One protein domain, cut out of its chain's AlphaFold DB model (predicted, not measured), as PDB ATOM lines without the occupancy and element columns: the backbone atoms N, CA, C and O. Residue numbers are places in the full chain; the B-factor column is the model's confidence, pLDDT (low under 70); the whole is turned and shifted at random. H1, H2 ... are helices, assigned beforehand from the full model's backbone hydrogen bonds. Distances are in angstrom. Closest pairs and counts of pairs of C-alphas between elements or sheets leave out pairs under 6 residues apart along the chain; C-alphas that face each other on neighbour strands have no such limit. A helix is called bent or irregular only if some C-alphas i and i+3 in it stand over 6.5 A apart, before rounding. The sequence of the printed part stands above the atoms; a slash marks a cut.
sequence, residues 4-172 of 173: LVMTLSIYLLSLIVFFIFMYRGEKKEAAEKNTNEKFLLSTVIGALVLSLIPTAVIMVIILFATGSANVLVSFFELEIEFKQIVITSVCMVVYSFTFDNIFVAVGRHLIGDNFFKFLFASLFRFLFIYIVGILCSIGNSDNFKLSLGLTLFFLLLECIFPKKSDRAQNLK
ATOM      1  N   LEU A   4     -17.333 -25.942 -16.886       86.12
ATOM      2  CA  LEU A   4     -16.499 -25.722 -18.072       86.12
ATOM      3  C   LEU A   4     -15.068 -26.241 -17.912       86.12
ATOM      4  O   LEU A   4     -14.548 -26.897 -18.810       86.12
ATOM      5  N   VAL A   5     -14.434 -25.971 -16.768       87.62
ATOM      6  CA  VAL A   5     -13.060 -26.419 -16.493       87.62
ATOM      7  C   VAL A   5     -13.007 -27.946 -16.422       87.62
ATOM      8  O   VAL A   5     -12.079 -28.558 -16.947       87.62
ATOM      9  N   MET A   6     -14.023 -28.568 -15.827       86.88
ATOM     10  CA  MET A   6     -14.151 -30.023 -15.773       86.88
ATOM     11  C   MET A   6     -14.341 -30.632 -17.168       86.88
ATOM     12  O   MET A   6     -13.601 -31.545 -17.529       86.88
ATOM     13  N   THR A   7     -15.262 -30.094 -17.976       90.19
ATOM     14  CA  THR A   7     -15.486 -30.542 -19.359       90.19
ATOM     15  C   THR A   7     -14.211 -30.430 -20.188       90.19
ATOM     16  O   THR A   7     -13.836 -31.383 -20.864       90.19
ATOM     17  N   LEU A   8     -13.506 -29.296 -20.096       92.56
ATOM     18  CA  LEU A   8     -12.226 -29.094 -20.777       92.56
ATOM     19  C   LEU A   8     -11.164 -30.096 -20.316       92.56
ATOM     20  O   LEU A   8     -10.425 -30.614 -21.145       92.56
ATOM     21  N   SER A   9     -11.109 -30.409 -19.019       91.06
ATOM     22  CA  SER A   9     -10.161 -31.398 -18.489       91.06
ATOM     23  C   SER A   9     -10.432 -32.795 -19.054       91.06
ATOM     24  O   SER A   9      -9.509 -33.456 -19.525       91.06
ATOM     25  N   ILE A  10     -11.698 -33.230 -19.070       91.62
ATOM     26  CA  ILE A  10     -12.108 -34.528 -19.633       91.62
ATOM     27  C   ILE A  10     -11.830 -34.577 -21.139       91.62
ATOM     28  O   ILE A  10     -11.330 -35.583 -21.649       91.62
ATOM     29  N   TYR A  11     -12.119 -33.477 -21.837       93.44
ATOM     30  CA  TYR A  11     -11.867 -33.338 -23.264       93.44
ATOM     31  C   TYR A  11     -10.383 -33.459 -23.595       93.44
ATOM     32  O   TYR A  11     -10.014 -34.279 -24.429       93.44
ATOM     33  N   LEU A  12      -9.519 -32.706 -22.907       94.69
ATOM     34  CA  LEU A  12      -8.071 -32.756 -23.114       94.69
ATOM     35  C   LEU A  12      -7.508 -34.151 -22.839       94.69
ATOM     36  O   LEU A  12      -6.684 -34.646 -23.605       94.69
ATOM     37  N   LEU A  13      -7.978 -34.809 -21.780       93.56
ATOM     38  CA  LEU A  13      -7.529 -36.155 -21.433       93.56
ATOM     39  C   LEU A  13      -7.948 -37.171 -22.507       93.56
ATOM     40  O   LEU A  13      -7.125 -37.963 -22.963       93.56
ATOM     41  N   SER A  14      -9.194 -37.087 -22.983       92.62
ATOM     42  CA  SER A  14      -9.686 -37.905 -24.099       92.62
ATOM     43  C   SER A  14      -8.893 -37.635 -25.379       92.62
ATOM     44  O   SER A  14      -8.440 -38.570 -26.034       92.62
ATOM     45  N   LEU A  15      -8.661 -36.362 -25.709       94.44
ATOM     46  CA  LEU A  15      -7.898 -35.934 -26.878       94.44
ATOM     47  C   LEU A  15      -6.497 -36.545 -26.883       94.44
ATOM     48  O   LEU A  15      -6.095 -37.113 -27.892       94.44
ATOM     49  N   ILE A  16      -5.772 -36.470 -25.764       94.25
ATOM     50  CA  ILE A  16      -4.415 -37.024 -25.650       94.25
ATOM     51  C   ILE A  16      -4.430 -38.532 -25.920       94.25
ATOM     52  O   ILE A  16      -3.616 -39.028 -26.700       94.25
ATOM     53  N   VAL A  17      -5.372 -39.264 -25.320       93.56
ATOM     54  CA  VAL A  17      -5.485 -40.720 -25.497       93.56
ATOM     55  C   VAL A  17      -5.768 -41.079 -26.958       93.56
ATOM     56  O   VAL A  17      -5.066 -41.921 -27.525       93.56
ATOM     57  N   PHE A  18      -6.746 -40.428 -27.595       92.50
ATOM     58  CA  PHE A  18      -7.091 -40.715 -28.991       92.50
ATOM     59  C   PHE A  18      -6.039 -40.228 -29.976       92.50
ATOM     60  O   PHE A  18      -5.803 -40.898 -30.977       92.50
ATOM     61  N   PHE A  19      -5.358 -39.126 -29.679       92.00
ATOM     62  CA  PHE A  19      -4.240 -38.662 -30.483       92.00
ATOM     63  C   PHE A  19      -3.103 -39.684 -30.473       92.00
ATOM     64  O   PHE A  19      -2.628 -40.070 -31.536       92.00
ATOM     65  N   ILE A  20      -2.718 -40.200 -29.299       91.88
ATOM     66  CA  ILE A  20      -1.699 -41.256 -29.193       91.88
ATOM     67  C   ILE A  20      -2.148 -42.519 -29.935       91.88
ATOM     68  O   ILE A  20      -1.346 -43.135 -30.639       91.88
ATOM     69  N   PHE A  21      -3.412 -42.919 -29.788       89.50
ATOM     70  CA  PHE A  21      -3.959 -44.102 -30.451       89.50
ATOM     71  C   PHE A  21      -3.921 -43.976 -31.981       89.50
ATOM     72  O   PHE A  21      -3.340 -44.833 -32.649       89.50
ATOM     73  N   MET A  22      -4.471 -42.883 -32.516       88.31
ATOM     74  CA  MET A  22      -4.500 -42.600 -33.950       88.31
ATOM     75  C   MET A  22      -3.086 -42.445 -34.497       88.31
ATOM     76  O   MET A  22      -2.732 -43.129 -35.447       88.31
ATOM     77  N   TYR A  23      -2.226 -41.658 -33.847       87.69
ATOM     78  CA  TYR A  23      -0.847 -41.465 -34.292       87.69
ATOM     79  C   TYR A  23      -0.081 -42.789 -34.378       87.69
ATOM     80  O   TYR A  23       0.648 -43.030 -35.338       87.69
ATOM     81  N   ARG A  24      -0.257 -43.692 -33.402       86.12
ATOM     82  CA  ARG A  24       0.385 -45.015 -33.426       86.12
ATOM     83  C   ARG A  24      -0.172 -45.928 -34.513       86.12
ATOM     84  O   ARG A  24       0.612 -46.675 -35.093       86.12
ATOM     85  N   GLY A  25      -1.485 -45.928 -34.732       81.50
ATOM     86  CA  GLY A  25      -2.114 -46.754 -35.766       81.50
ATOM     87  C   GLY A  25      -1.708 -46.287 -37.155       81.50
ATOM     88  O   GLY A  25      -1.183 -47.043 -37.962       81.50
ATOM     89  N   GLU A  26      -1.834 -44.993 -37.368       80.06
ATOM     90  CA  GLU A  26      -1.670 -44.377 -38.663       80.06
ATOM     91  C   GLU A  26      -0.128 -44.370 -39.003       80.06
ATOM     92  O   GLU A  26       0.260 -44.607 -40.149       80.06
ATOM     93  N   LYS A  27       0.802 -44.247 -38.025       77.88
ATOM     94  CA  LYS A  27       2.268 -44.309 -38.270       77.88
ATOM     95  C   LYS A  27       2.704 -45.670 -38.816       77.88
ATOM     96  O   LYS A  27       3.663 -45.743 -39.584       77.88
ATOM     97  N   LYS A  28       2.027 -46.748 -38.407       74.56
ATOM     98  CA  LYS A  28       2.288 -48.093 -38.938       74.56
ATOM     99  C   LYS A  28       1.920 -48.174 -40.418       74.56
ATOM    100  O   LYS A  28       2.701 -48.710 -41.191       74.56
ATOM    101  N   GLU A  29       0.796 -47.580 -40.808       69.56
ATOM    102  CA  GLU A  29       0.336 -47.559 -42.201       69.56
ATOM    103  C   GLU A  29       1.195 -46.644 -43.091       69.56
ATOM    104  O   GLU A  29       1.486 -46.979 -44.239       69.56
ATOM    105  N   ALA A  30       1.659 -45.506 -42.565       66.56
ATOM    106  CA  ALA A  30       2.533 -44.585 -43.294       66.56
ATOM    107  C   ALA A  30       3.915 -45.195 -43.599       66.56
ATOM    108  O   ALA A  30       4.449 -44.984 -44.690       66.56
ATOM    109  N   ALA A  31       4.463 -45.993 -42.672       66.75
ATOM    110  CA  ALA A  31       5.698 -46.754 -42.883       66.75
ATOM    111  C   ALA A  31       5.554 -47.823 -43.982       66.75
ATOM    112  O   ALA A  31       6.531 -48.173 -44.635       66.75
ATOM    113  N   GLU A  32       4.334 -48.314 -44.208       63.44
ATOM    114  CA  GLU A  32       4.019 -49.328 -45.216       63.44
ATOM    115  C   GLU A  32       3.759 -48.715 -46.608       63.44
ATOM    116  O   GLU A  32       4.015 -49.354 -47.627       63.44
ATOM    117  N   LYS A  33       3.282 -47.458 -46.671       66.19
ATOM    118  CA  LYS A  33       2.831 -46.786 -47.911       66.19
ATOM    119  C   LYS A  33       3.652 -45.565 -48.366       66.19
ATOM    120  O   LYS A  33       3.231 -44.901 -49.312       66.19
ATOM    121  N   ASN A  34       4.786 -45.230 -47.738       62.50
ATOM    122  CA  ASN A  34       5.653 -44.084 -48.111       62.50
ATOM    123  C   ASN A  34       4.895 -42.746 -48.316       62.50
ATOM    124  O   ASN A  34       5.259 -41.929 -49.161       62.50
ATOM    125  N   THR A  35       3.812 -42.507 -47.569       58.41
ATOM    126  CA  THR A  35       2.960 -41.314 -47.721       58.41
ATOM    127  C   THR A  35       3.131 -40.414 -46.498       58.41
ATOM    128  O   THR A  35       2.687 -40.776 -45.414       58.41
ATOM    129  N   ASN A  36       3.798 -39.262 -46.653       59.47
ATOM    130  CA  ASN A  36       4.349 -38.522 -45.504       59.47
ATOM    131  C   ASN A  36       3.590 -37.240 -45.095       59.47
ATOM    132  O   ASN A  36       3.696 -36.826 -43.947       59.47
ATOM    133  N   GLU A  37       2.809 -36.598 -45.975       59.84
ATOM    134  CA  GLU A  37       2.433 -35.184 -45.736       59.84
ATOM    135  C   GLU A  37       0.989 -34.927 -45.265       59.84
ATOM    136  O   GLU A  37       0.759 -34.008 -44.484       59.84
ATOM    137  N   LYS A  38      -0.003 -35.741 -45.658       66.19
ATOM    138  CA  LYS A  38      -1.413 -35.557 -45.217       66.19
ATOM    139  C   LYS A  38      -1.768 -36.282 -43.920       66.19
ATOM    140  O   LYS A  38      -2.872 -36.141 -43.399       66.19
ATOM    141  N   PHE A  39      -0.812 -37.042 -43.415       73.56
ATOM    142  CA  PHE A  39      -0.963 -37.949 -42.302       73.56
ATOM    143  C   PHE A  39      -1.321 -37.229 -40.993       73.56
ATOM    144  O   PHE A  39      -2.394 -37.439 -40.446       73.56
ATOM    145  N   LEU A  40      -0.484 -36.281 -40.554       76.75
ATOM    146  CA  LEU A  40      -0.663 -35.603 -39.263       76.75
ATOM    147  C   LEU A  40      -1.977 -34.817 -39.171       76.75
ATOM    148  O   LEU A  40      -2.593 -34.755 -38.110       76.75
ATOM    149  N   LEU A  41      -2.412 -34.217 -40.282       80.56
ATOM    150  CA  LEU A  41      -3.652 -33.444 -40.336       80.56
ATOM    151  C   LEU A  41      -4.880 -34.359 -40.186       80.56
ATOM    152  O   LEU A  41      -5.786 -34.036 -39.419       80.56
ATOM    153  N   SER A  42      -4.867 -35.526 -40.846       82.50
ATOM    154  CA  SER A  42      -5.873 -36.586 -40.669       82.50
ATOM    155  C   SER A  42      -5.915 -37.072 -39.219       82.50
ATOM    156  O   SER A  42      -6.985 -37.072 -38.604       82.50
ATOM    157  N   THR A  43      -4.749 -37.373 -38.629       85.00
ATOM    158  CA  THR A  43      -4.641 -37.831 -37.238       85.00
ATOM    159  C   THR A  43      -5.268 -36.836 -36.259       85.00
ATOM    160  O   THR A  43      -6.032 -37.224 -35.374       85.00
ATOM    161  N   VAL A  44      -4.943 -35.544 -36.404       88.00
ATOM    162  CA  VAL A  44      -5.411 -34.480 -35.501       88.00
ATOM    163  C   VAL A  44      -6.923 -34.306 -35.609       88.00
ATOM    164  O   VAL A  44      -7.601 -34.282 -34.583       88.00
ATOM    165  N   ILE A  45      -7.465 -34.223 -36.827       88.69
ATOM    166  CA  ILE A  45      -8.912 -34.069 -37.041       88.69
ATOM    167  C   ILE A  45      -9.663 -35.294 -36.505       88.69
ATOM    168  O   ILE A  45     -10.653 -35.142 -35.788       88.69
ATOM    169  N   GLY A  46      -9.166 -36.499 -36.796       89.12
ATOM    170  CA  GLY A  46      -9.747 -37.743 -36.298       89.12
ATOM    171  C   GLY A  46      -9.776 -37.795 -34.772       89.12
ATOM    172  O   GLY A  46     -10.818 -38.081 -34.185       89.12
ATOM    173  N   ALA A  47      -8.669 -37.443 -34.113       92.31
ATOM    174  CA  ALA A  47      -8.590 -37.405 -32.655       92.31
ATOM    175  C   ALA A  47      -9.519 -36.345 -32.035       92.31
ATOM    176  O   ALA A  47     -10.177 -36.635 -31.034       92.31
ATOM    177  N   LEU A  48      -9.619 -35.151 -32.635       92.06
ATOM    178  CA  LEU A  48     -10.531 -34.090 -32.189       92.06
ATOM    179  C   LEU A  48     -11.981 -34.584 -32.181       92.06
ATOM    180  O   LEU A  48     -12.628 -34.564 -31.136       92.06
ATOM    181  N   VAL A  49     -12.473 -35.092 -33.315       93.62
ATOM    182  CA  VAL A  49     -13.863 -35.559 -33.442       93.62
ATOM    183  C   VAL A  49     -14.129 -36.758 -32.531       93.62
ATOM    184  O   VAL A  49     -15.137 -36.793 -31.828       93.62
ATOM    185  N   LEU A  50     -13.209 -37.726 -32.493       93.25
ATOM    186  CA  LEU A  50     -13.383 -38.950 -31.716       93.25
ATOM    187  C   LEU A  50     -13.377 -38.683 -30.203       93.25
ATOM    188  O   LEU A  50     -14.121 -39.330 -29.471       93.25
ATOM    189  N   SER A  51     -12.604 -37.697 -29.737       95.06
ATOM    190  CA  SER A  51     -12.542 -37.313 -28.320       95.06
ATOM    191  C   SER A  51     -13.827 -36.661 -27.787       95.06
ATOM    192  O   SER A  51     -14.094 -36.728 -26.583       95.06
ATOM    193  N   LEU A  52     -14.667 -36.089 -28.660       93.88
ATOM    194  CA  LEU A  52     -15.947 -35.490 -28.265       93.88
ATOM    195  C   LEU A  52     -16.938 -36.534 -27.741       93.88
ATOM    196  O   LEU A  52     -17.686 -36.243 -26.812       93.88
ATOM    197  N   ILE A  53     -16.921 -37.752 -28.291       93.69
ATOM    198  CA  ILE A  53     -17.855 -38.826 -27.924       93.69
ATOM    199  C   ILE A  53     -17.714 -39.222 -26.443       93.69
ATOM    200  O   ILE A  53     -18.685 -39.077 -25.699       93.69
ATOM    201  N   PRO A  54     -16.544 -39.686 -25.959       92.38
ATOM    202  CA  PRO A  54     -16.388 -40.052 -24.555       92.38
ATOM    203  C   PRO A  54     -16.534 -38.843 -23.634       92.38
ATOM    204  O   PRO A  54     -17.088 -38.987 -22.548       92.38
ATOM    205  N   THR A  55     -16.130 -37.647 -24.075       94.00
ATOM    206  CA  THR A  55     -16.356 -36.412 -23.312       94.00
ATOM    207  C   THR A  55     -17.846 -36.176 -23.077       94.00
ATOM    208  O   THR A  55     -18.256 -35.962 -21.938       94.00
ATOM    209  N   ALA A  56     -18.667 -36.265 -24.126       93.69
ATOM    210  CA  ALA A  56     -20.111 -36.103 -24.025       93.69
ATOM    211  C   ALA A  56     -20.732 -37.171 -23.116       93.69
ATOM    212  O   ALA A  56     -21.514 -36.837 -22.229       93.69
ATOM    213  N   VAL A  57     -20.337 -38.439 -23.277       94.62
ATOM    214  CA  VAL A  57     -20.835 -39.546 -22.446       94.62
ATOM    215  C   VAL A  57     -20.507 -39.320 -20.968       94.62
ATOM    216  O   VAL A  57     -21.405 -39.354 -20.131       94.62
ATOM    217  N   ILE A  58     -19.244 -39.038 -20.635       92.94
ATOM    218  CA  ILE A  58     -18.818 -38.809 -19.247       92.94
ATOM    219  C   ILE A  58     -19.542 -37.590 -18.663       92.94
ATOM    220  O   ILE A  58     -20.032 -37.650 -17.536       92.94
ATOM    221  N   MET A  59     -19.667 -36.503 -19.430       93.06
ATOM    222  CA  MET A  59     -20.364 -35.301 -18.974       93.06
ATOM    223  C   MET A  59     -21.846 -35.542 -18.704       93.06
ATOM    224  O   MET A  59     -22.351 -35.061 -17.694       93.06
ATOM    225  N   VAL A  60     -22.536 -36.309 -19.550       94.38
ATOM    226  CA  VAL A  60     -23.937 -36.687 -19.310       94.38
ATOM    227  C   VAL A  60     -24.069 -37.465 -18.002       94.38
ATOM    228  O   VAL A  60     -24.959 -37.169 -17.207       94.38
ATOM    229  N   ILE A  61     -23.159 -38.404 -17.732       93.25
ATOM    230  CA  ILE A  61     -23.177 -39.196 -16.494       93.25
ATOM    231  C   ILE A  61     -22.931 -38.310 -15.265       93.25
ATOM    232  O   ILE A  61     -23.644 -38.430 -14.269       93.25
ATOM    233  N   ILE A  62     -21.967 -37.385 -15.331       93.25
ATOM    234  CA  ILE A  62     -21.692 -36.453 -14.227       93.25
ATOM    235  C   ILE A  62     -22.876 -35.508 -14.000       93.25
ATOM    236  O   ILE A  62     -23.250 -35.271 -12.850       93.25
ATOM    237  N   LEU A  63     -23.489 -34.983 -15.063       93.62
ATOM    238  CA  LEU A  63     -24.667 -34.119 -14.958       93.62
ATOM    239  C   LEU A  63     -25.859 -34.862 -14.363       93.62
ATOM    240  O   LEU A  63     -26.546 -34.303 -13.514       93.62
ATOM    241  N   PHE A  64     -26.067 -36.123 -14.742       92.31
ATOM    242  CA  PHE A  64     -27.093 -36.968 -14.140       92.31
ATOM    243  C   PHE A  64     -26.854 -37.138 -12.635       92.31
ATOM    244  O   PHE A  64     -27.735 -36.829 -11.838       92.31
ATOM    245  N   ALA A  65     -25.638 -37.522 -12.234       92.56
ATOM    246  CA  ALA A  65     -25.281 -37.681 -10.823       92.56
ATOM    247  C   ALA A  65     -25.392 -36.364 -10.029       92.56
ATOM    248  O   ALA A  65     -25.840 -36.365  -8.882       92.56
ATOM    249  N   THR A  66     -25.011 -35.238 -10.638       94.00
ATOM    250  CA  THR A  66     -25.132 -33.897 -10.038       94.00
ATOM    251  C   THR A  66     -26.596 -33.503  -9.881       94.00
ATOM    252  O   THR A  66     -26.988 -33.020  -8.824       94.00
ATOM    253  N   GLY A  67     -27.424 -33.757 -10.897       91.94
ATOM    254  CA  GLY A  67     -28.864 -33.519 -10.853       91.94
ATOM    255  C   GLY A  67     -29.545 -34.326  -9.750       91.94
ATOM    256  O   GLY A  67     -30.300 -33.760  -8.967       91.94
ATOM    257  N   SER A  68     -29.223 -35.617  -9.621       90.81
ATOM    258  CA  SER A  68     -29.751 -36.469  -8.546       90.81
ATOM    259  C   SER A  68     -29.369 -35.958  -7.156       90.81
ATOM    260  O   SER A  68     -30.226 -35.859  -6.279       90.81
ATOM    261  N   ALA A  69     -28.102 -35.587  -6.951       92.94
ATOM    262  CA  ALA A  69     -27.649 -35.023  -5.682       92.94
ATOM    263  C   ALA A  69     -28.329 -33.678  -5.381       92.94
ATOM    264  O   ALA A  69     -28.764 -33.450  -4.257       92.94
ATOM    265  N   ASN A  70     -28.496 -32.819  -6.390       94.50
ATOM    266  CA  ASN A  70     -29.167 -31.533  -6.232       94.50
ATOM    267  C   ASN A  70     -30.653 -31.685  -5.874       94.50
ATOM    268  O   ASN A  70     -31.153 -30.944  -5.036       94.50
ATOM    269  N   VAL A  71     -31.350 -32.674  -6.447       94.12
ATOM    270  CA  VAL A  71     -32.731 -33.002  -6.052       94.12
ATOM    271  C   VAL A  71     -32.799 -33.388  -4.575       94.12
ATOM    272  O   VAL A  71     -33.689 -32.921  -3.873       94.12
ATOM    273  N   LEU A  72     -31.849 -34.189  -4.078       93.06
ATOM    274  CA  LEU A  72     -31.795 -34.557  -2.658       93.06
ATOM    275  C   LEU A  72     -31.483 -33.355  -1.762       93.06
ATOM    276  O   LEU A  72     -32.099 -33.218  -0.709       93.06
ATOM    277  N   VAL A  73     -30.575 -32.470  -2.185       93.69
ATOM    278  CA  VAL A  73     -30.274 -31.217  -1.474       93.69
ATOM    279  C   VAL A  73     -31.526 -30.359  -1.337       93.69
ATOM    280  O   VAL A  73     -31.831 -29.918  -0.234       93.69
ATOM    281  N   SER A  74     -32.287 -30.176  -2.418       92.94
ATOM    282  CA  SER A  74     -33.545 -29.428  -2.370       92.94
ATOM    283  C   SER A  74     -34.629 -30.137  -1.554       92.94
ATOM    284  O   SER A  74     -35.361 -29.476  -0.831       92.94
ATOM    285  N   PHE A  75     -34.735 -31.466  -1.641       92.75
ATOM    286  CA  PHE A  75     -35.755 -32.240  -0.926       92.75
ATOM    287  C   PHE A  75     -35.537 -32.265   0.594       92.75
ATOM    288  O   PHE A  75     -36.502 -32.255   1.351       92.75
ATOM    289  N   PHE A  76     -34.280 -32.309   1.039       91.25
ATOM    290  CA  PHE A  76     -33.916 -32.329   2.459       91.25
ATOM    291  C   PHE A  76     -33.528 -30.955   3.023       91.25
ATOM    292  O   PHE A  76     -33.100 -30.900   4.178       91.25
ATOM    293  N   GLU A  77     -33.654 -29.890   2.225       92.12
ATOM    294  CA  GLU A  77     -33.285 -28.514   2.588       92.12
ATOM    295  C   GLU A  77     -31.848 -28.418   3.143       92.12
ATOM    296  O   GLU A  77     -31.606 -27.843   4.201       92.12
ATOM    297  N   LEU A  78     -30.886 -29.046   2.456       92.19
ATOM    298  CA  LEU A  78     -29.491 -29.108   2.912       92.19
ATOM    299  C   LEU A  78     -28.730 -27.817   2.583       92.19
ATOM    300  O   LEU A  78     -28.827 -27.304   1.465       92.19
ATOM    301  N   GLU A  79     -27.882 -27.349   3.500       92.56
ATOM    302  CA  GLU A  79     -27.047 -26.156   3.311       92.56
ATOM    303  C   GLU A  79     -25.727 -26.518   2.611       92.56
ATOM    304  O   GLU A  79     -24.633 -26.422   3.168       92.56
ATOM    305  N   ILE A  80     -25.828 -26.992   1.365       91.88
ATOM    306  CA  ILE A  80     -24.685 -27.493   0.589       91.88
ATOM    307  C   ILE A  80     -24.470 -26.628  -0.648       91.88
ATOM    308  O   ILE A  80     -25.374 -26.418  -1.458       91.88
ATOM    309  N   GLU A  81     -23.238 -26.162  -0.844       92.75
ATOM    310  CA  GLU A  81     -22.889 -25.381  -2.025       92.75
ATOM    311  C   GLU A  81     -22.886 -26.248  -3.289       92.75
ATOM    312  O   GLU A  81     -22.377 -27.373  -3.303       92.75
ATOM    313  N   PHE A  82     -23.300 -25.677  -4.423       90.00
ATOM    314  CA  PHE A  82     -23.276 -26.373  -5.717       90.00
ATOM    315  C   PHE A  82     -21.896 -26.959  -6.069       90.00
ATOM    316  O   PHE A  82     -21.792 -28.044  -6.643       90.00
ATOM    317  N   LYS A  83     -20.805 -26.287  -5.676       91.06
ATOM    318  CA  LYS A  83     -19.438 -26.795  -5.858       91.06
ATOM    319  C   LYS A  83     -19.211 -28.121  -5.122       91.06
ATOM    320  O   LYS A  83     -18.549 -28.996  -5.678       91.06
ATOM    321  N   GLN A  84     -19.726 -28.262  -3.901       92.56
ATOM    322  CA  GLN A  84     -19.611 -29.485  -3.100       92.56
ATOM    323  C   GLN A  84     -20.455 -30.613  -3.704       92.56
ATOM    324  O   GLN A  84     -19.987 -31.750  -3.773       92.56
ATOM    325  N   ILE A  85     -21.642 -30.288  -4.234       93.19
ATOM    326  CA  ILE A  85     -22.499 -31.234  -4.966       93.19
ATOM    327  C   ILE A  85     -21.738 -31.810  -6.165       93.19
ATOM    328  O   ILE A  85     -21.586 -33.024  -6.270       93.19
ATOM    329  N   VAL A  86     -21.176 -30.949  -7.024       92.44
ATOM    330  CA  VAL A  86     -20.421 -31.376  -8.216       92.44
ATOM    331  C   VAL A  86     -19.241 -32.278  -7.848       92.44
ATOM    332  O   VAL A  86     -19.043 -33.311  -8.485       92.44
ATOM    333  N   ILE A  87     -18.455 -31.921  -6.824       92.25
ATOM    334  CA  ILE A  87     -17.306 -32.738  -6.397       92.25
ATOM    335  C   ILE A  87     -17.779 -34.109  -5.903       92.25
ATOM    336  O   ILE A  87     -17.249 -35.131  -6.339       92.25
ATOM    337  N   THR A  88     -18.813 -34.137  -5.061       92.88
ATOM    338  CA  THR A  88     -19.385 -35.383  -4.534       92.88
ATOM    339  C   THR A  88     -19.890 -36.281  -5.662       92.88
ATOM    340  O   THR A  88     -19.593 -37.475  -5.681       92.88
ATOM    341  N   SER A  89     -20.571 -35.713  -6.658       93.44
ATOM    342  CA  SER A  89     -21.057 -36.443  -7.830       93.44
ATOM    343  C   SER A  89     -19.925 -36.999  -8.694       93.44
ATOM    344  O   SER A  89     -19.996 -38.153  -9.106       93.44
ATOM    345  N   VAL A  90     -18.853 -36.238  -8.938       92.50
ATOM    346  CA  VAL A  90     -17.676 -36.750  -9.665       92.50
ATOM    347  C   VAL A  90     -17.044 -37.920  -8.913       92.50
ATOM    348  O   VAL A  90     -16.796 -38.967  -9.511       92.50
ATOM    349  N   CYS A  91     -16.832 -37.786  -7.601       93.88
ATOM    350  CA  CYS A  91     -16.303 -38.867  -6.771       93.88
ATOM    351  C   CYS A  91     -17.208 -40.103  -6.803       93.88
ATOM    352  O   CYS A  91     -16.711 -41.221  -6.911       93.88
ATOM    353  N   MET A  92     -18.527 -39.910  -6.766       92.31
ATOM    354  CA  MET A  92     -19.500 -40.995  -6.856       92.31
ATOM    355  C   MET A  92     -19.433 -41.717  -8.205       92.31
ATOM    356  O   MET A  92     -19.453 -42.947  -8.244       92.31
ATOM    357  N   VAL A  93     -19.324 -40.980  -9.313       92.56
ATOM    358  CA  VAL A  93     -19.171 -41.562 -10.653       92.56
ATOM    359  C   VAL A  93     -17.884 -42.378 -10.733       92.56
ATOM    360  O   VAL A  93     -17.923 -43.530 -11.164       92.56
ATOM    361  N   VAL A  94     -16.762 -41.830 -10.256       92.38
ATOM    362  CA  VAL A  94     -15.486 -42.558 -10.194       92.38
ATOM    363  C   VAL A  94     -15.642 -43.838  -9.374       92.38
ATOM    364  O   VAL A  94     -15.317 -44.908  -9.878       92.38
ATOM    365  N   TYR A  95     -16.213 -43.753  -8.169       93.06
ATOM    366  CA  TYR A  95     -16.469 -44.912  -7.310       93.06
ATOM    367  C   TYR A  95     -17.308 -45.987  -8.006       93.06
ATOM    368  O   TYR A  95     -16.975 -47.170  -7.946       93.06
ATOM    369  N   SER A  96     -18.364 -45.568  -8.705       90.06
ATOM    370  CA  SER A  96     -19.296 -46.461  -9.403       90.06
ATOM    371  C   SER A  96     -18.608 -47.238 -10.529       90.06
ATOM    372  O   SER A  96     -18.916 -48.406 -10.766       90.06
ATOM    373  N   PHE A  97     -17.644 -46.612 -11.210       87.62
ATOM    374  CA  PHE A  97     -16.873 -47.261 -12.267       87.62
ATOM    375  C   PHE A  97     -15.713 -48.120 -11.751       87.62
ATOM    376  O   PHE A  97     -15.370 -49.100 -12.413       87.62
ATOM    377  N   THR A  98     -15.116 -47.797 -10.599       89.75
ATOM    378  CA  THR A  98     -13.904 -48.477 -10.106       89.75
ATOM    379  C   THR A  98     -14.172 -49.473  -8.981       89.75
ATOM    380  O   THR A  98     -13.846 -50.652  -9.109       89.75
ATOM    381  N   PHE A  99     -14.751 -49.015  -7.875       90.50
ATOM    382  CA  PHE A  99     -14.808 -49.764  -6.621       90.50
ATOM    383  C   PHE A  99     -16.103 -50.548  -6.454       90.50
ATOM    384  O   PHE A  99     -16.100 -51.621  -5.854       90.50
ATOM    385  N   ASP A 100     -17.201 -50.047  -7.007       89.62
ATOM    386  CA  ASP A 100     -18.528 -50.600  -6.756       89.62
ATOM    387  C   ASP A 100     -18.642 -52.079  -7.152       89.62
ATOM    388  O   ASP A 100     -19.050 -52.926  -6.357       89.62
ATOM    389  N   ASN A 101     -18.146 -52.428  -8.345       87.00
ATOM    390  CA  ASN A 101     -18.126 -53.817  -8.809       87.00
ATOM    391  C   ASN A 101     -17.253 -54.722  -7.920       87.00
ATOM    392  O   ASN A 101     -17.571 -55.901  -7.762       87.00
ATOM    393  N   ILE A 102     -16.176 -54.187  -7.332       90.56
ATOM    394  CA  ILE A 102     -15.296 -54.937  -6.426       90.56
ATOM    395  C   ILE A 102     -16.061 -55.275  -5.146       90.56
ATOM    396  O   ILE A 102     -16.097 -56.436  -4.747       90.56
ATOM    397  N   PHE A 103     -16.730 -54.297  -4.531       91.38
ATOM    398  CA  PHE A 103     -17.485 -54.528  -3.299       91.38
ATOM    399  C   PHE A 103     -18.693 -55.441  -3.505       91.38
ATOM    400  O   PHE A 103     -18.963 -56.282  -2.649       91.38
ATOM    401  N   VAL A 104     -19.372 -55.358  -4.651       89.00
ATOM    402  CA  VAL A 104     -20.434 -56.314  -5.005       89.00
ATOM    403  C   VAL A 104     -19.875 -57.733  -5.164       89.00
ATOM    404  O   VAL A 104     -20.485 -58.689  -4.681       89.00
ATOM    405  N   ALA A 105     -18.713 -57.896  -5.805       88.00
ATOM    406  CA  ALA A 105     -18.071 -59.203  -5.963       88.00
ATOM    407  C   ALA A 105     -17.621 -59.793  -4.616       88.00
ATOM    408  O   ALA A 105     -17.869 -60.968  -4.344       88.00
ATOM    409  N   VAL A 106     -17.024 -58.972  -3.748       91.12
ATOM    410  CA  VAL A 106     -16.650 -59.363  -2.382       91.12
ATOM    411  C   VAL A 106     -17.890 -59.731  -1.567       91.12
ATOM    412  O   VAL A 106     -17.919 -60.790  -0.947       91.12
ATOM    413  N   GLY A 107     -18.947 -58.915  -1.619       89.00
ATOM    414  CA  GLY A 107     -20.211 -59.185  -0.931       89.00
ATOM    415  C   GLY A 107     -20.844 -60.504  -1.374       89.00
ATOM    416  O   GLY A 107     -21.282 -61.287  -0.535       89.00
ATOM    417  N   ARG A 108     -20.806 -60.802  -2.680       89.50
ATOM    418  CA  ARG A 108     -21.249 -62.093  -3.224       89.50
ATOM    419  C   ARG A 108     -20.436 -63.261  -2.667       89.50
ATOM    420  O   ARG A 108     -21.004 -64.310  -2.386       89.50
ATOM    421  N   HIS A 109     -19.123 -63.099  -2.515       90.06
ATOM    422  CA  HIS A 109     -18.259 -64.154  -1.992       90.06
ATOM    423  C   HIS A 109     -18.466 -64.400  -0.489       90.06
ATOM    424  O   HIS A 109     -18.474 -65.549  -0.060       90.06
ATOM    425  N   LEU A 110     -18.661 -63.338   0.299       90.44
ATOM    426  CA  LEU A 110     -18.802 -63.428   1.756       90.44
ATOM    427  C   LEU A 110     -20.209 -63.843   2.211       90.44
ATOM    428  O   LEU A 110     -20.341 -64.577   3.184       90.44
ATOM    429  N   ILE A 111     -21.254 -63.346   1.542       88.44
ATOM    430  CA  ILE A 111     -22.656 -63.467   1.991       88.44
ATOM    431  C   ILE A 111     -23.476 -64.385   1.063       88.44
ATOM    432  O   ILE A 111     -24.584 -64.803   1.402       88.44
ATOM    433  N   GLY A 112     -22.932 -64.740  -0.102       84.12
ATOM    434  CA  GLY A 112     -23.618 -65.511  -1.135       84.12
ATOM    435  C   GLY A 112     -24.345 -64.633  -2.156       84.12
ATOM    436  O   GLY A 112     -24.368 -63.402  -2.070       84.12
ATOM    437  N   ASP A 113     -24.953 -65.269  -3.157       81.38
ATOM    438  CA  ASP A 113     -25.567 -64.586  -4.304       81.38
ATOM    439  C   ASP A 113     -26.999 -64.089  -4.033       81.38
ATOM    440  O   ASP A 113     -27.894 -64.223  -4.859       81.38
ATOM    441  N   ASN A 114     -27.214 -63.494  -2.860       82.56
ATOM    442  CA  ASN A 114     -28.516 -63.010  -2.400       82.56
ATOM    443  C   ASN A 114     -28.588 -61.478  -2.417       82.56
ATOM    444  O   ASN A 114     -27.569 -60.797  -2.535       82.56
ATOM    445  N   PHE A 115     -29.785 -60.918  -2.211       81.38
ATOM    446  CA  PHE A 115     -30.009 -59.466  -2.101       81.38
ATOM    447  C   PHE A 115     -29.054 -58.769  -1.111       81.38
ATOM    448  O   PHE A 115     -28.609 -57.647  -1.347       81.38
ATOM    449  N   PHE A 116     -28.659 -59.465  -0.043       85.81
ATOM    450  CA  PHE A 116     -27.723 -58.962   0.963       85.81
ATOM    451  C   PHE A 116     -26.348 -58.550   0.406       85.81
ATOM    452  O   PHE A 116     -25.688 -57.710   1.018       85.81
ATOM    453  N   LYS A 117     -25.931 -59.045  -0.770       86.38
ATOM    454  CA  LYS A 117     -24.698 -58.584  -1.437       86.38
ATOM    455  C   LYS A 117     -24.765 -57.096  -1.816       86.38
ATOM    456  O   LYS A 117     -23.763 -56.392  -1.710       86.38
ATOM    457  N   PHE A 118     -25.945 -56.608  -2.207       86.12
ATOM    458  CA  PHE A 118     -26.167 -55.201  -2.543       86.12
ATOM    459  C   PHE A 118     -26.206 -54.336  -1.286       86.12
ATOM    460  O   PHE A 118     -25.627 -53.255  -1.266       86.12
ATOM    461  N   LEU A 119     -26.791 -54.843  -0.195       89.62
ATOM    462  CA  LEU A 119     -26.756 -54.159   1.099       89.62
ATOM    463  C   LEU A 119     -25.314 -53.996   1.610       89.62
ATOM    464  O   LEU A 119     -24.945 -52.927   2.089       89.62
ATOM    465  N   PHE A 120     -24.481 -55.024   1.440       90.81
ATOM    466  CA  PHE A 120     -23.057 -54.956   1.757       90.81
ATOM    467  C   PHE A 120     -22.330 -53.890   0.928       90.81
ATOM    468  O   PHE A 120     -21.661 -53.032   1.498       90.81
ATOM    469  N   ALA A 121     -22.497 -53.882  -0.398       91.75
ATOM    470  CA  ALA A 121     -21.883 -52.866  -1.259       91.75
ATOM    471  C   ALA A 121     -22.375 -51.441  -0.935       91.75
ATOM    472  O   ALA A 121     -21.595 -50.487  -0.942       91.75
ATOM    473  N   SER A 122     -23.653 -51.310  -0.578       92.62
ATOM    474  CA  SER A 122     -24.293 -50.059  -0.171       92.62
ATOM    475  C   SER A 122     -23.656 -49.447   1.085       92.62
ATOM    476  O   SER A 122     -23.476 -48.232   1.147       92.62
ATOM    477  N   LEU A 123     -23.203 -50.262   2.047       94.38
ATOM    478  CA  LEU A 123     -22.465 -49.770   3.221       94.38
ATOM    479  C   LEU A 123     -21.144 -49.093   2.833       94.38
ATOM    480  O   LEU A 123     -20.842 -48.004   3.318       94.38
ATOM    481  N   PHE A 124     -20.371 -49.700   1.930       94.50
ATOM    482  CA  PHE A 124     -19.125 -49.098   1.439       94.50
ATOM    483  C   PHE A 124     -19.384 -47.849   0.604       94.50
ATOM    484  O   PHE A 124     -18.637 -46.877   0.708       94.50
ATOM    485  N   ARG A 125     -20.478 -47.838  -0.163       93.88
ATOM    486  CA  ARG A 125     -20.918 -46.659  -0.909       93.88
ATOM    487  C   ARG A 125     -21.257 -45.503   0.031       93.88
ATOM    488  O   ARG A 125     -20.768 -44.397  -0.183       93.88
ATOM    489  N   PHE A 126     -22.013 -45.765   1.097       96.12
ATOM    490  CA  PHE A 126     -22.311 -44.771   2.128       96.12
ATOM    491  C   PHE A 126     -21.034 -44.223   2.765       96.12
ATOM    492  O   PHE A 126     -20.846 -43.010   2.809       96.12
ATOM    493  N   LEU A 127     -20.136 -45.110   3.210       95.94
ATOM    494  CA  LEU A 127     -18.864 -44.721   3.822       95.94
ATOM    495  C   LEU A 127     -18.033 -43.848   2.882       95.94
ATOM    496  O   LEU A 127     -17.501 -42.824   3.304       95.94
ATOM    497  N   PHE A 128     -17.949 -44.219   1.606       95.62
ATOM    498  CA  PHE A 128     -17.212 -43.456   0.611       95.62
ATOM    499  C   PHE A 128     -17.793 -42.048   0.423       95.62
ATOM    500  O   PHE A 128     -17.047 -41.073   0.498       95.62
ATOM    501  N   ILE A 129     -19.111 -41.923   0.227       94.88
ATOM    502  CA  ILE A 129     -19.764 -40.616   0.045       94.88
ATOM    503  C   ILE A 129     -19.597 -39.759   1.303       94.88
ATOM    504  O   ILE A 129     -19.250 -38.585   1.197       94.88
ATOM    505  N   TYR A 130     -19.745 -40.359   2.484       95.81
ATOM    506  CA  TYR A 130     -19.596 -39.653   3.750       95.81
ATOM    507  C   TYR A 130     -18.172 -39.118   3.949       95.81
ATOM    508  O   TYR A 130     -17.996 -37.956   4.316       95.81
ATOM    509  N   ILE A 131     -17.145 -39.921   3.641       95.88
ATOM    510  CA  ILE A 131     -15.739 -39.487   3.678       95.88
ATOM    511  C   ILE A 131     -15.501 -38.340   2.688       95.88
ATOM    512  O   ILE A 131     -14.874 -37.344   3.045       95.88
ATOM    513  N   VAL A 132     -16.030 -38.435   1.463       94.81
ATOM    514  CA  VAL A 132     -15.929 -37.358   0.463       94.81
ATOM    515  C   VAL A 132     -16.597 -36.074   0.957       94.81
ATOM    516  O   VAL A 132     -16.031 -34.993   0.790       94.81
ATOM    517  N   GLY A 133     -17.756 -36.176   1.607       93.56
ATOM    518  CA  GLY A 133     -18.443 -35.027   2.186       93.56
ATOM    519  C   GLY A 133     -17.650 -34.354   3.309       93.56
ATOM    520  O   GLY A 133     -17.586 -33.125   3.343       93.56
ATOM    521  N   ILE A 134     -16.951 -35.130   4.152       94.50
ATOM    522  CA  ILE A 134     -16.019 -34.586   5.158       94.50
ATOM    523  C   ILE A 134     -14.874 -33.835   4.470       94.50
ATOM    524  O   ILE A 134     -14.561 -32.710   4.855       94.50
ATOM    525  N   LEU A 135     -14.272 -34.416   3.425       94.31
ATOM    526  CA  LEU A 135     -13.196 -33.769   2.656       94.31
ATOM    527  C   LEU A 135     -13.657 -32.482   1.951       94.31
ATOM    528  O   LEU A 135     -12.841 -31.603   1.676       94.31
ATOM    529  N   CYS A 136     -14.954 -32.363   1.664       92.19
ATOM    530  CA  CYS A 136     -15.574 -31.169   1.090       92.19
ATOM    531  C   CYS A 136     -16.052 -30.152   2.141       92.19
ATOM    532  O   CYS A 136     -16.654 -29.145   1.760       92.19
ATOM    533  N   SER A 137     -15.799 -30.399   3.430       91.44
ATOM    534  CA  SER A 137     -16.268 -29.582   4.556       91.44
ATOM    535  C   SER A 137     -17.790 -29.393   4.584       91.44
ATOM    536  O   SER A 137     -18.280 -28.325   4.943       91.44
ATOM    537  N   ILE A 138     -18.548 -30.417   4.185       91.00
ATOM    538  CA  ILE A 138     -20.006 -30.433   4.346       91.00
ATOM    539  C   ILE A 138     -20.315 -30.658   5.833       91.00
ATOM    540  O   ILE A 138     -19.719 -31.537   6.459       91.00
ATOM    541  N   GLY A 139     -21.239 -29.882   6.410       91.88
ATOM    542  CA  GLY A 139     -21.632 -30.032   7.814       91.88
ATOM    543  C   GLY A 139     -22.081 -31.464   8.140       91.88
ATOM    544  O   GLY A 139     -22.746 -32.103   7.329       91.88
ATOM    545  N   ASN A 140     -21.739 -31.984   9.325       90.62
ATOM    546  CA  ASN A 140     -21.948 -33.403   9.670       90.62
ATOM    547  C   ASN A 140     -23.399 -33.884   9.477       90.62
ATOM    548  O   ASN A 140     -23.613 -34.975   8.950       90.62
ATOM    549  N   SER A 141     -24.385 -33.072   9.884       93.19
ATOM    550  CA  SER A 141     -25.815 -33.376   9.697       93.19
ATOM    551  C   SER A 141     -26.162 -33.520   8.215       93.19
ATOM    552  O   SER A 141     -26.759 -34.514   7.797       93.19
ATOM    553  N   ASP A 142     -25.747 -32.549   7.408       93.69
ATOM    554  CA  ASP A 142     -26.126 -32.475   6.001       93.69
ATOM    555  C   ASP A 142     -25.383 -33.514   5.169       93.69
ATOM    556  O   ASP A 142     -25.972 -34.149   4.297       93.69
ATOM    557  N   ASN A 143     -24.124 -33.780   5.515       94.94
ATOM    558  CA  ASN A 143     -23.339 -34.853   4.928       94.94
ATOM    559  C   ASN A 143     -23.969 -36.223   5.204       94.94
ATOM    560  O   ASN A 143     -24.074 -37.050   4.300       94.94
ATOM    561  N   PHE A 144     -24.432 -36.466   6.435       95.19
ATOM    562  CA  PHE A 144     -25.109 -37.716   6.774       95.19
ATOM    563  C   PHE A 144     -26.391 -37.896   5.953       95.19
ATOM    564  O   PHE A 144     -26.571 -38.940   5.322       95.19
ATOM    565  N   LYS A 145     -27.251 -36.867   5.900       94.62
ATOM    566  CA  LYS A 145     -28.498 -36.887   5.115       94.62
ATOM    567  C   LYS A 145     -28.227 -37.107   3.627       94.62
ATOM    568  O   LYS A 145     -28.859 -37.966   3.017       94.62
ATOM    569  N   LEU A 146     -27.265 -36.381   3.053       93.88
ATOM    570  CA  LEU A 146     -26.897 -36.505   1.644       93.88
ATOM    571  C   LEU A 146     -26.324 -37.891   1.327       93.88
ATOM    572  O   LEU A 146     -26.755 -38.532   0.369       93.88
ATOM    573  N   SER A 147     -25.396 -38.380   2.152       95.44
ATOM    574  CA  SER A 147     -24.765 -39.692   1.979       95.44
ATOM    575  C   SER A 147     -25.785 -40.818   2.062       95.44
ATOM    576  O   SER A 147     -25.790 -41.718   1.219       95.44
ATOM    577  N   LEU A 148     -26.684 -40.753   3.046       95.12
ATOM    578  CA  LEU A 148     -27.748 -41.733   3.216       95.12
ATOM    579  C   LEU A 148     -28.743 -41.668   2.052       95.12
ATOM    580  O   LEU A 148     -29.059 -42.701   1.464       95.12
ATOM    581  N   GLY A 149     -29.181 -40.464   1.675       93.81
ATOM    582  CA  GLY A 149     -30.124 -40.239   0.581       93.81
ATOM    583  C   GLY A 149     -29.606 -40.748  -0.764       93.81
ATOM    584  O   GLY A 149     -30.306 -41.494  -1.447       93.81
ATOM    585  N   LEU A 150     -28.360 -40.420  -1.122       93.00
ATOM    586  CA  LEU A 150     -27.728 -40.897  -2.358       93.00
ATOM    587  C   LEU A 150     -27.535 -42.413  -2.355       93.00
ATOM    588  O   LEU A 150     -27.777 -43.074  -3.364       93.00
ATOM    589  N   THR A 151     -27.121 -42.975  -1.221       94.81
ATOM    590  CA  THR A 151     -26.915 -44.419  -1.091       94.81
ATOM    591  C   THR A 151     -28.228 -45.181  -1.256       94.81
ATOM    592  O   THR A 151     -28.287 -46.144  -2.023       94.81
ATOM    593  N   LEU A 152     -29.295 -44.725  -0.595       92.81
ATOM    594  CA  LEU A 152     -30.630 -45.308  -0.726       92.81
ATOM    595  C   LEU A 152     -31.171 -45.156  -2.147       92.81
ATOM    596  O   LEU A 152     -31.700 -46.118  -2.696       92.81
ATOM    597  N   PHE A 153     -30.993 -43.988  -2.768       91.06
ATOM    598  CA  PHE A 153     -31.389 -43.762  -4.156       91.06
ATOM    599  C   PHE A 153     -30.730 -44.769  -5.107       91.06
ATOM    600  O   PHE A 153     -31.411 -45.391  -5.921       91.06
ATOM    601  N   PHE A 154     -29.423 -45.002  -4.968       88.88
ATOM    602  CA  PHE A 154     -28.729 -45.991  -5.795       88.88
ATOM    603  C   PHE A 154     -29.140 -47.433  -5.483       88.88
ATOM    604  O   PHE A 154     -29.295 -48.228  -6.407       88.88
ATOM    605  N   LEU A 155     -29.358 -47.774  -4.210       90.00
ATOM    606  CA  LEU A 155     -29.858 -49.096  -3.833       90.00
ATOM    607  C   LEU A 155     -31.241 -49.360  -4.456       90.00
ATOM    608  O   LEU A 155     -31.491 -50.448  -4.966       90.00
ATOM    609  N   LEU A 156     -32.122 -48.353  -4.487       89.44
ATOM    610  CA  LEU A 156     -33.417 -48.443  -5.166       89.44
ATOM    611  C   LEU A 156     -33.262 -48.644  -6.678       89.44
ATOM    612  O   LEU A 156     -33.971 -49.467  -7.255       89.44
ATOM    613  N   LEU A 157     -32.325 -47.938  -7.320       86.88
ATOM    614  CA  LEU A 157     -32.040 -48.142  -8.743       86.88
ATOM    615  C   LEU A 157     -31.563 -49.568  -9.034       86.88
ATOM    616  O   LEU A 157     -31.990 -50.147 -10.029       86.88
ATOM    617  N   GLU A 158     -30.737 -50.157  -8.172       83.81
ATOM    618  CA  GLU A 158     -30.306 -51.554  -8.308       83.81
ATOM    619  C   GLU A 158     -31.458 -52.549  -8.149       83.81
ATOM    620  O   GLU A 158     -31.526 -53.527  -8.896       83.81
ATOM    621  N   CYS A 159     -32.388 -52.283  -7.226       82.12
ATOM    622  CA  CYS A 159     -33.597 -53.090  -7.060       82.12
ATOM    623  C   CYS A 159     -34.501 -53.043  -8.301       82.12
ATOM    624  O   CYS A 159     -35.036 -54.071  -8.712       82.12
ATOM    625  N   ILE A 160     -34.686 -51.857  -8.895       85.56
ATOM    626  CA  ILE A 160     -35.579 -51.650 -10.049       85.56
ATOM    627  C   ILE A 160     -34.927 -52.136 -11.349       85.56
ATOM    628  O   ILE A 160     -35.592 -52.721 -12.206       85.56
ATOM    629  N   PHE A 161     -33.620 -51.918 -11.502       80.81
ATOM    630  CA  PHE A 161     -32.849 -52.258 -12.695       80.81
ATOM    631  C   PHE A 161     -31.770 -53.303 -12.390       80.81
ATOM    632  O   PHE A 161     -30.574 -53.015 -12.511       80.81
ATOM    633  N   PRO A 162     -32.153 -54.555 -12.071       69.25
ATOM    634  CA  PRO A 162     -31.177 -55.600 -11.819       69.25
ATOM    635  C   PRO A 162     -30.343 -55.849 -13.079       69.25
ATOM    636  O   PRO A 162     -30.873 -56.049 -14.191       69.25
ATOM    637  N   LYS A 163     -29.018 -55.839 -12.894       67.06
ATOM    638  CA  LYS A 163     -28.019 -56.068 -13.944       67.06
ATOM    639  C   LYS A 163     -28.325 -57.397 -14.645       67.06
ATOM    640  O   LYS A 163     -28.621 -58.405 -14.007       67.06
ATOM    641  N   LYS A 164     -28.242 -57.430 -15.981       53.44
ATOM    642  CA  LYS A 164     -28.580 -58.621 -16.796       53.44
ATOM    643  C   LYS A 164     -27.775 -59.874 -16.393       53.44
ATOM    644  O   LYS A 164     -28.293 -60.981 -16.502       53.44
ATOM    645  N   SER A 165     -26.557 -59.687 -15.869       52.56
ATOM    646  CA  SER A 165     -25.720 -60.751 -15.291       52.56
ATOM    647  C   SER A 165     -26.373 -61.447 -14.090       52.56
ATOM    648  O   SER A 165     -26.249 -62.657 -13.959       52.56
ATOM    649  N   ASP A 166     -27.100 -60.711 -13.246       53.31
ATOM    650  CA  ASP A 166     -27.794 -61.269 -12.080       53.31
ATOM    651  C   ASP A 166     -29.133 -61.911 -12.470       53.31
ATOM    652  O   ASP A 166     -29.548 -62.902 -11.874       53.31
ATOM    653  N   ARG A 167     -29.797 -61.414 -13.524       48.41
ATOM    654  CA  ARG A 167     -31.036 -62.018 -14.053       48.41
ATOM    655  C   ARG A 167     -30.837 -63.446 -14.570       48.41
ATOM    656  O   ARG A 167     -31.711 -64.282 -14.383       48.41
ATOM    657  N   ALA A 168     -29.698 -63.734 -15.200       46.72
ATOM    658  CA  ALA A 168     -29.406 -65.068 -15.731       46.72
ATOM    659  C   ALA A 168     -29.077 -66.109 -14.640       46.72
ATOM    660  O   ALA A 168     -29.239 -67.304 -14.880       46.72
ATOM    661  N   GLN A 169     -28.622 -65.670 -13.463       48.12
ATOM    662  CA  GLN A 169     -28.296 -66.550 -12.334       48.12
ATOM    663  C   GLN A 169     -29.499 -66.789 -11.411       48.12
ATOM    664  O   GLN A 169     -29.707 -67.924 -11.003       48.12
ATOM    665  N   ASN A 170     -30.360 -65.786 -11.193       46.81
ATOM    666  CA  ASN A 170     -31.604 -65.944 -10.417       46.81
ATOM    667  C   ASN A 170     -32.661 -66.839 -11.096       46.81
ATOM    668  O   ASN A 170     -33.602 -67.275 -10.451       46.81
ATOM    669  N   LEU A 171     -32.527 -67.116 -12.398       48.78
ATOM    670  CA  LEU A 171     -33.366 -68.086 -13.117       48.78
ATOM    671  C   LEU A 171     -32.861 -69.538 -12.985       48.78
ATOM    672  O   LEU A 171     -33.480 -70.445 -13.535       48.78
ATOM    673  N   LYS A 172     -31.717 -69.755 -12.323       44.31
ATOM    674  CA  LYS A 172     -31.085 -71.074 -12.151       44.31
ATOM    675  C   LYS A 172     -31.017 -71.558 -10.694       44.31
ATOM    676  O   LYS A 172     -30.535 -72.671 -10.492       44.31
TER     677      LYS A 172
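Overview. This is residues 4 to 172 of the 173 residues of an uncharacterized protein of Bacillus sp. BK100 (UniProt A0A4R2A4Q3). The model is a flat, L-like shape: a long helical hairpin of H1 and H2 makes one limb, and the far part of H2 crosses H3 and H6 in the other limb. In that second limb H5 packs on both H3 and H6, the three making a triangle, H4 packs on residues 116 to 125 of H5, and the short H7 lies beyond H6, away from the other helices. The printed part has 169 residues with seven named helices, H1 to H7 in chain order, and no named strand; its class is all helix. It is loose, with a radius of gyration of the C-alphas of 21.1 A, and spans 64 by 47 by 23 A.

Along the chain. The longest helix, H2, covers residues 39 to 75 and measures 54.4 A from C-alpha 39 at (-0.963, -37.949, -42.302) to C-alpha 75 at (-35.755, -32.240, -0.926). It is neither bent nor irregular, but only just: C-alphas 51 and 54 are 6.0 A apart. H1, residues 4 to 33, is 41.3 A long and begins with C-alpha 4 at (-16.499, -25.722, -18.072). H3 is residues 82 to 98, 24.4 A; H4 is 100 to 111, 16.1 A; H5 is 116 to 135, 29.1 A; H6 is 140 to 160, 30.1 A. H7, residues 164 to 170, is 10.2 A long and ends with C-alpha 170 at (-31.604, -65.944, -10.417).

Arrangement. H2 and H5 are the hubs, touching three helices each. H2 touches H1 in a hairpin at a shallow tilt of 27 degrees, opposite ways; the closest C-alphas, of Phe 19 and Ala 47, are 5.0 A apart. With residues 61 to 70 alone H2 touches H3 at a steep tilt of 66 degrees, closest at C-alphas Thr 66 and Ser 89, 5.3 A. With residues 68 to 73 alone it touches H6, closest at C-alphas Ala 69 and Leu 150, 6.7 A; the steep tilt of 69.5 degrees is only just short of about perpendicular. H5 and H6 form a hairpin with a shallow tilt of 32 degrees, only just short of steep; the closest C-alphas, of Ile 129 and Ser 147, are 5.4 A apart. H5 touches H3 with residues 125 to 133 alone, at a steep tilt of 39 degrees, closest at C-alphas Thr 88 and Val 132, 6.4 A. H4 and H5 form a hairpin at a steep tilt of 44 degrees, closest at C-alphas Gly 107 and Lys 117, 4.6 A. H3 and H4 meet only through their link, and H7 touches no helix. Every O i to N i+4 pair is within hydrogen-bond range in H3, H4 and H6; the counts are 24 of 26 in H1, 30 of 33 in H2, 15 of 16 in H5 and 2 of 3 in H7.

Size, cuts and confidence. The C-alphas farthest apart, of Asn 34 and Ser 141, are 66.7 A apart. The printed part has no cut and no long link; residues 160 to 165 stand free. The mean pLDDT of the printed part is 86.6, and residues 29 to 38 and 162 to 172 are under 70.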